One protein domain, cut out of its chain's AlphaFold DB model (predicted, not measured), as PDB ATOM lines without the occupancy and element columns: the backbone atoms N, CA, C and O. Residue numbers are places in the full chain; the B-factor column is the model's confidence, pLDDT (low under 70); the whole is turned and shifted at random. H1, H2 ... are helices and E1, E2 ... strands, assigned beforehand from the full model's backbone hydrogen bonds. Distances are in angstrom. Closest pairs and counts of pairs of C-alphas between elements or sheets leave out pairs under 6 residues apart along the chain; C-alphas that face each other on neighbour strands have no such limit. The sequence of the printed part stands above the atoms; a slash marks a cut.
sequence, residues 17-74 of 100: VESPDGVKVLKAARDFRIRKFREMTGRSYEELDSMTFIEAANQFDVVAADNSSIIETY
ATOM      1  N   VAL A  17     116.666 115.074  84.971       96.31
ATOM      2  CA  VAL A  17     116.049 116.282  85.531       96.31
ATOM      3  C   VAL A  17     114.665 115.952  86.090       96.31
ATOM      4  O   VAL A  17     114.017 115.019  85.618       96.31
ATOM      5  N   GLU A  18     114.206 116.712  87.082       97.81
ATOM      6  CA  GLU A  18     112.808 116.656  87.528       97.81
ATOM      7  C   GLU A  18     111.933 117.427  86.533       97.81
ATOM      8  O   GLU A  18     112.224 118.584  86.218       97.81
ATOM      9  N   SER A  19     110.888 116.791  86.001       96.25
ATOM     10  CA  SER A  19     109.912 117.466  85.144       96.25
ATOM     11  C   SER A  19     108.885 118.248  85.978       96.25
ATOM     12  O   SER A  19     108.720 117.977  87.171       96.25
ATOM     13  N   PRO A  20     108.125 119.169  85.358       97.81
ATOM     14  CA  PRO A  20     106.973 119.802  86.005       97.81
ATOM     15  C   PRO A  20     105.899 118.808  86.478       97.81
ATOM     16  O   PRO A  20     105.122 119.129  87.371       97.81
ATOM     17  N   ASP A  21     105.887 117.581  85.944       96.81
ATOM     18  CA  ASP A  21     105.030 116.483  86.413       96.81
ATOM     19  C   ASP A  21     105.493 115.882  87.760       96.81
ATOM     20  O   ASP A  21     104.856 114.966  88.276       96.81
ATOM     21  N   GLY A  22     106.616 116.345  88.324       97.00
ATOM     22  CA  GLY A  22     107.231 115.764  89.521       97.00
ATOM     23  C   GLY A  22     107.864 114.394  89.268       97.00
ATOM     24  O   GLY A  22     107.979 113.584  90.189       97.00
ATOM     25  N   VAL A  23     108.222 114.110  88.010       96.44
ATOM     26  CA  VAL A  23     108.815 112.842  87.582       96.44
ATOM     27  C   VAL A  23     110.230 113.083  87.074       96.44
ATOM     28  O   VAL A  23     110.470 113.931  86.210       96.44
ATOM     29  N   LYS A  24     111.170 112.267  87.550       96.88
ATOM     30  CA  LYS A  24     112.541 112.256  87.049       96.88
ATOM     31  C   LYS A  24     112.600 111.653  85.651       96.88
ATOM     32  O   LYS A  24     112.196 110.510  85.437       96.88
ATOM     33  N   VAL A  25     113.149 112.405  84.706       94.69
ATOM     34  CA  VAL A  25     113.267 112.001  83.302       94.69
ATOM     35  C   VAL A  25     114.657 112.294  82.753       94.69
ATOM     36  O   VAL A  25     115.396 113.107  83.304       94.69
ATOM     37  N   LEU A  26     115.002 111.640  81.645       95.19
ATOM     38  CA  LEU A  26     116.248 111.880  80.921       95.19
ATOM     39  C   LEU A  26     116.282 113.294  80.342       95.19
ATOM     40  O   LEU A  26     115.322 113.743  79.701       95.19
ATOM     41  N   LYS A  27     117.399 113.986  80.553       94.81
ATOM     42  CA  LYS A  27     117.552 115.393  80.198       94.81
ATOM     43  C   LYS A  27     117.558 115.590  78.687       94.81
ATOM     44  O   LYS A  27     116.763 116.395  78.200       94.81
ATOM     45  N   ALA A  28     118.370 114.835  77.943       94.19
ATOM     46  CA  ALA A  28     118.422 114.946  76.484       94.19
ATOM     47  C   ALA A  28     117.073 114.615  75.829       94.19
ATOM     48  O   ALA A  28     116.624 115.329  74.929       94.19
ATOM     49  N   ALA A  29     116.384 113.574  76.305       93.31
ATOM     50  CA  ALA A  29     115.079 113.191  75.768       93.31
ATOM     51  C   ALA A  29     114.016 114.277  76.008       93.31
ATOM     52  O   ALA A  29     113.208 114.570  75.120       93.31
ATOM     53  N   ARG A  30     114.017 114.895  77.197       94.69
ATOM     54  CA  ARG A  30     113.094 115.987  77.529       94.69
ATOM     55  C   ARG A  30     113.386 117.248  76.715       94.69
ATOM     56  O   ARG A  30     112.461 117.806  76.134       94.69
ATOM     57  N   ASP A  31     114.647 117.658  76.618       95.88
ATOM     58  CA  ASP A  31     115.074 118.818  75.826       95.88
ATOM     59  C   ASP A  31     114.726 118.657  74.336       95.88
ATOM     60  O   ASP A  31     114.134 119.555  73.728       95.88
ATOM     61  N   PHE A  32     114.988 117.480  73.756       95.38
ATOM     62  CA  PHE A  32     114.600 117.186  72.375       95.38
ATOM     63  C   PHE A  32     113.085 117.306  72.169       95.38
ATOM     64  O   PHE A  32     112.638 117.926  71.201       95.38
ATOM     65  N   ARG A  33     112.285 116.769  73.097       95.69
ATOM     66  CA  ARG A  33     110.822 116.875  73.045       95.69
ATOM     67  C   ARG A  33     110.350 118.325  73.101       95.69
ATOM     68  O   ARG A  33     109.523 118.701  72.278       95.69
ATOM     69  N   ILE A  34     110.875 119.136  74.020       98.06
ATOM     70  CA  ILE A  34     110.487 120.550  74.140       98.06
ATOM     71  C   ILE A  34     110.821 121.298  72.849       98.06
ATOM     72  O   ILE A  34     109.989 122.045  72.339       98.06
ATOM     73  N   ARG A  35     111.995 121.051  72.252       98.31
ATOM     74  CA  ARG A  35     112.356 121.642  70.954       98.31
ATOM     75  C   ARG A  35     111.418 121.209  69.832       98.31
ATOM     76  O   ARG A  35     111.059 122.045  69.010       98.31
ATOM     77  N   LYS A  36     110.983 119.947  69.818       97.25
ATOM     78  CA  LYS A  36     109.976 119.467  68.863       97.25
ATOM     79  C   LYS A  36     108.609 120.097  69.085       97.25
ATOM     80  O   LYS A  36     107.957 120.476  68.122       97.25
ATOM     81  N   PHE A  37     108.195 120.280  70.330       97.69
ATOM     82  CA  PHE A  37     106.938 120.956  70.631       97.69
ATOM     83  C   PHE A  37     107.019 122.426  70.229       97.69
ATOM     84  O   PHE A  37     106.085 122.931  69.622       97.69
ATOM     85  N   ARG A  38     108.151 123.093  70.457       97.94
ATOM     86  CA  ARG A  38     108.407 124.457  69.980       97.94
ATOM     87  C   ARG A  38     108.326 124.563  68.460       97.94
ATOM     88  O   ARG A  38     107.679 125.474  67.961       97.94
ATOM     89  N   GLU A  39     108.964 123.642  67.738       96.25
ATOM     90  CA  GLU A  39     108.925 123.584  66.269       96.25
ATOM     91  C   GLU A  39     107.484 123.483  65.753       96.25
ATOM     92  O   GLU A  39     107.103 124.216  64.847       96.25
ATOM     93  N   MET A  40     106.679 122.617  66.369       94.56
ATOM     94  CA  MET A  40     105.324 122.317  65.907       94.56
ATOM     95  C   MET A  40     104.276 123.328  66.387       94.56
ATOM     96  O   MET A  40     103.318 123.605  65.676       94.56
ATOM     97  N   THR A  41     104.439 123.886  67.588       95.31
ATOM     98  CA  THR A  41     103.433 124.762  68.217       95.31
ATOM     99  C   THR A  41     103.757 126.249  68.115       95.31
ATOM    100  O   THR A  41     102.909 127.083  68.418       95.31
ATOM    101  N   GLY A  42     104.995 126.608  67.756       95.00
ATOM    102  CA  GLY A  42     105.467 127.993  67.723       95.00
ATOM    103  C   GLY A  42     105.696 128.638  69.098       95.00
ATOM    104  O   GLY A  42     106.136 129.786  69.156       95.00
ATOM    105  N   ARG A  43     105.435 127.932  70.208       97.06
ATOM    106  CA  ARG A  43     105.663 128.439  71.573       97.06
ATOM    107  C   ARG A  43     107.144 128.535  71.920       97.06
ATOM    108  O   ARG A  43     107.979 127.831  71.351       97.06
ATOM    109  N   SER A  44     107.489 129.397  72.876       98.38
ATOM    110  CA  SER A  44     108.869 129.487  73.356       98.38
ATOM    111  C   SER A  44     109.295 128.217  74.098       98.38
ATOM    112  O   SER A  44     108.469 127.428  74.566       98.38
ATOM    113  N   TYR A  45     110.610 128.009  74.187       98.44
ATOM    114  CA  TYR A  45     111.155 126.870  74.919       98.44
ATOM    115  C   TYR A  45     110.781 126.983  76.398       98.44
ATOM    116  O   TYR A  45     110.331 126.013  76.986       98.44
ATOM    117  N   GLU A  46     110.918 128.177  76.968       98.38
ATOM    118  CA  GLU A  46     110.693 128.476  78.379       98.38
ATOM    119  C   GLU A  46     109.230 128.253  78.782       98.38
ATOM    120  O   GLU A  46     108.962 127.674  79.834       98.38
ATOM    121  N   GLU A  47     108.278 128.652  77.931       98.38
ATOM    122  CA  GLU A  47     106.857 128.361  78.156       98.38
ATOM    123  C   GLU A  47     106.604 126.851  78.207       98.38
ATOM    124  O   GLU A  47     106.004 126.360  79.160       98.38
ATOM    125  N   LEU A  48     107.086 126.104  77.211       98.50
ATOM    126  CA  LEU A  48     106.883 124.655  77.131       98.50
ATOM    127  C   LEU A  48     107.627 123.894  78.237       98.50
ATOM    128  O   LEU A  48     107.140 122.879  78.724       98.50
ATOM    129  N   ASP A  49     108.794 124.386  78.647       97.94
ATOM    130  CA  ASP A  49     109.607 123.824  79.725       97.94
ATOM    131  C   ASP A  49     108.922 123.947  81.092       97.94
ATOM    132  O   ASP A  49     109.125 123.100  81.961       97.94
ATOM    133  N   SER A  50     108.082 124.970  81.270       98.12
ATOM    134  CA  SER A  50     107.323 125.195  82.503       98.12
ATOM    135  C   SER A  50     106.040 124.360  82.619       98.12
ATOM    136  O   SER A  50     105.475 124.266  83.707       98.12
ATOM    137  N   MET A  51     105.583 123.750  81.522       98.44
ATOM    138  CA  MET A  51     104.343 122.970  81.461       98.44
ATOM    139  C   MET A  51     104.553 121.511  81.883       98.44
ATOM    140  O   MET A  51     105.587 120.899  81.594       98.44
ATOM    141  N   THR A  52     103.527 120.912  82.489       98.19
ATOM    142  CA  THR A  52     103.415 119.445  82.550       98.19
ATOM    143  C   THR A  52     103.375 118.863  81.138       98.19
ATOM    144  O   THR A  52     103.027 119.544  80.166       98.19
ATOM    145  N   PHE A  53     103.708 117.580  80.996       96.69
ATOM    146  CA  PHE A  53     103.723 116.940  79.681       96.69
ATOM    147  C   PHE A  53     102.366 117.052  78.966       96.69
ATOM    148  O   PHE A  53     102.324 117.340  77.769       96.69
ATOM    149  N   ILE A  54     101.264 116.864  79.699       97.88
ATOM    150  CA  ILE A  54      99.907 116.932  79.141       97.88
ATOM    151  C   ILE A  54      99.541 118.362  78.735       97.88
ATOM    152  O   ILE A  54      99.000 118.561  77.654       97.88
ATOM    153  N   GLU A  55      99.876 119.373  79.539       98.31
ATOM    154  CA  GLU A  55      99.630 120.777  79.176       98.31
ATOM    155  C   GLU A  55     100.383 121.188  77.909       98.31
ATOM    156  O   GLU A  55      99.818 121.875  77.054       98.31
ATOM    157  N   ALA A  56     101.634 120.737  77.774       97.88
ATOM    158  CA  ALA A  56     102.450 120.974  76.591       97.88
ATOM    159  C   ALA A  56     101.889 120.236  75.361       97.88
ATOM    160  O   ALA A  56     101.854 120.798  74.268       97.88
ATOM    161  N   ALA A  57     101.408 118.998  75.531       96.75
ATOM    162  CA  ALA A  57     100.790 118.216  74.460       96.75
ATOM    163  C   ALA A  57      99.457 118.824  73.994       96.75
ATOM    164  O   ALA A  57      99.214 118.918  72.795       96.75
ATOM    165  N   ASN A  58      98.643 119.342  74.913       97.06
ATOM    166  CA  ASN A  58      97.379 120.008  74.583       97.06
ATOM    167  C   ASN A  58      97.573 121.304  73.769       97.06
ATOM    168  O   ASN A  58      96.618 121.829  73.202       97.06
ATOM    169  N   GLN A  59      98.799 121.833  73.657       97.06
ATOM    170  CA  GLN A  59      99.078 122.957  72.756       97.06
ATOM    171  C   GLN A  59      98.960 122.578  71.281       97.06
ATOM    172  O   GLN A  59      98.711 123.455  70.458       97.06
ATOM    173  N   PHE A  60      99.088 121.293  70.943       96.12
ATOM    174  CA  PHE A  60      98.826 120.824  69.586       96.12
ATOM    175  C   PHE A  60      97.360 121.023  69.196       96.12
ATOM    176  O   PHE A  60      97.112 121.436  68.071       96.12
ATOM    177  N   ASP A  61      96.410 120.844  70.118       94.81
ATOM    178  CA  ASP A  61      94.986 121.091  69.844       94.81
ATOM    179  C   ASP A  61      94.709 122.581  69.609       94.81
ATOM    180  O   ASP A  61      93.965 122.948  68.702       94.81
ATOM    181  N   VAL A  62      95.353 123.453  70.396       94.81
ATOM    182  CA  VAL A  62      95.256 124.914  70.224       94.81
ATOM    183  C   VAL A  62      95.759 125.324  68.843       94.81
ATOM    184  O   VAL A  62      95.120 126.114  68.156       94.81
ATOM    185  N   VAL A  63      96.898 124.767  68.433       95.38
ATOM    186  CA  VAL A  63      97.525 125.047  67.139       95.38
ATOM    187  C   VAL A  63      96.729 124.419  65.996       95.38
ATOM    188  O   VAL A  63      96.624 125.023  64.937       95.38
ATOM    189  N   ALA A  64      96.118 123.252  66.200       94.44
ATOM    190  CA  ALA A  64      95.274 122.593  65.206       94.44
ATOM    191  C   ALA A  64      93.925 123.299  64.979       94.44
ATOM    192  O   ALA A  64      93.303 123.126  63.934       94.44
ATOM    193  N   ALA A  65      93.463 124.092  65.950       92.88
ATOM    194  CA  ALA A  65      92.260 124.909  65.817       92.88
ATOM    195  C   ALA A  65      92.479 126.184  64.976       92.88
ATOM    196  O   ALA A  65      91.505 126.821  64.567       92.88
ATOM    197  N   ASP A  66      93.731 126.576  64.719       91.50
ATOM    198  CA  ASP A  66      94.064 127.698  63.842       91.50
ATOM    199  C   ASP A  66      94.073 127.249  62.372       91.50
ATOM    200  O   ASP A  66      94.900 126.445  61.955       91.50
ATOM    201  N   ASN A  67      93.190 127.828  61.553       88.56
ATOM    202  CA  ASN A  67      93.084 127.515  60.121       88.56
ATOM    203  C   ASN A  67      94.341 127.865  59.300       88.56
ATOM    204  O   ASN A  67      94.433 127.469  58.140       88.56
ATOM    205  N   SER A  68      95.261 128.662  59.847       90.38
ATOM    206  CA  SER A  68      96.544 128.987  59.215       90.38
ATOM    207  C   SER A  68      97.673 128.023  59.591       90.38
ATOM    208  O   SER A  68      98.758 128.088  59.007       90.38
ATOM    209  N   SER A  69      97.422 127.125  60.544       90.56
ATOM    210  CA  SER A  69      98.371 126.112  60.989       90.56
ATOM    211  C   SER A  69      98.549 124.993  59.965       90.56
ATOM    212  O   SER A  69      97.646 124.663  59.201       90.56
ATOM    213  N   ILE A  70      99.730 124.371  59.981       89.25
ATOM    214  CA  ILE A  70     100.011 123.130  59.239       89.25
ATOM    215  C   ILE A  70      99.553 121.877  59.996       89.25
ATOM    216  O   ILE A  70      99.565 120.781  59.439       89.25
ATOM    217  N   ILE A  71      99.227 122.021  61.282       91.88
ATOM    218  CA  ILE A  71      98.704 120.939  62.111       91.88
ATOM    219  C   ILE A  71      97.195 120.945  61.954       91.88
ATOM    220  O   ILE A  71      96.557 121.972  62.152       91.88
ATOM    221  N   GLU A  72      96.629 119.791  61.626       88.44
ATOM    222  CA  GLU A  72      95.188 119.619  61.494       88.44
ATOM    223  C   GLU A  72      94.660 118.709  62.598       88.44
ATOM    224  O   GLU A  72      95.344 117.791  63.063       88.44
ATOM    225  N   THR A  73      93.408 118.931  62.996       87.12
ATOM    226  CA  THR A  73      92.715 118.003  63.885       87.12
ATOM    227  C   THR A  73      92.492 116.677  63.162       87.12
ATOM    228  O   THR A  73      91.864 116.615  62.100       87.12
ATOM    229  N   TYR A  74      92.999 115.584  63.741       82.81
ATOM    230  CA  TYR A  74      92.783 114.239  63.206       82.81
ATOM    231  C   TYR A  74      91.402 113.712  63.608       82.81
ATOM    232  O   TYR A  74      91.255 112.769  64.385       82.81
TER     233      TYR A  74
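AT A GLANCE: This is residues 17 to 74 of the 100 residues of an uncharacterized protein of Phytophthora parasitica CJ01A1 (UniProt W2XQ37). One longer helix, H1, makes one side of an elongated body, and three short helices follow it: H2 packs steeply across H1 at residues 34 to 38, H3 sits near H1 and H2, and H4 packs on residues 40 to 41 of H1 and runs on past that end. A small loop with the short strand E1 makes one end of the long axis, and the stretch after H4, residues 65 to 74, folds back at the other. The printed part has 58 residues, with one named strand and four named helices in the order E1, H1, H2, H3, H4, and its class is mostly helix. It is only just compact, close to loose, with a radius of gyration of the C-alphas of 11.9 A, and its C-alphas span 36 by 19 by 16 A.

HOW THE PARTS SIT: H1, residues 27 to 41, is the longest helix. H2, residues 45 to 50, touches H1 at residues 34 to 38 alone, at a steep tilt of 66 degrees, opposite ways; the closest C-alphas are those of Arg 38 and Tyr 45, 6.1 A apart. H4, residues 59 to 64, touches H1 at residues 40 to 41 alone, at a shallow tilt of 29 degrees, the same way; the closest C-alphas are those of Thr 41 and Val 63, 6.0 A apart. H3, residues 53 to 57, is close to but not clearly touching H1, with the closest C-alphas, those of Phe 37 and Ala 56, 7.5 A apart. H3 is also close to but not clearly touching H2, with the closest C-alphas, those of Leu 48 and Ala 56, 5.8 A apart. H3 and H4 meet only through their link, and H2 and H4 are apart. E1, residues 24 to 26, meets H1 only through their link and is apart from H2, H3 and H4. E1 pairs with no named strand, but its residues 24 to 25 pair antiparallel with residues 17 to 18. In H1, H2, H3 and H4 every O i to N i+4 pair is within hydrogen-bond range.

IN THESE COORDINATES: H1 measures 20.8 A, from C-alpha 27 at (117.552, 115.393, 80.198) to C-alpha 41 at (103.433, 124.762, 68.217). E1 comes before it and begins with C-alpha 24 at (112.541, 112.256, 87.049). H2 measures 8.7 A and H3 6.1 A. H4 measures 8.5 A and ends with C-alpha 64 at (95.274, 122.593, 65.206).

THE WHOLE: The two C-alphas farthest apart are those of Lys 24 and Asn 67, 36.6 A. The printed part has no cut. The links E1 to H1, H1 to H2, H2 to H3 and H3 to H4 are tight. The mean pLDDT of the printed part is 95.4, and no printed residue is under 70.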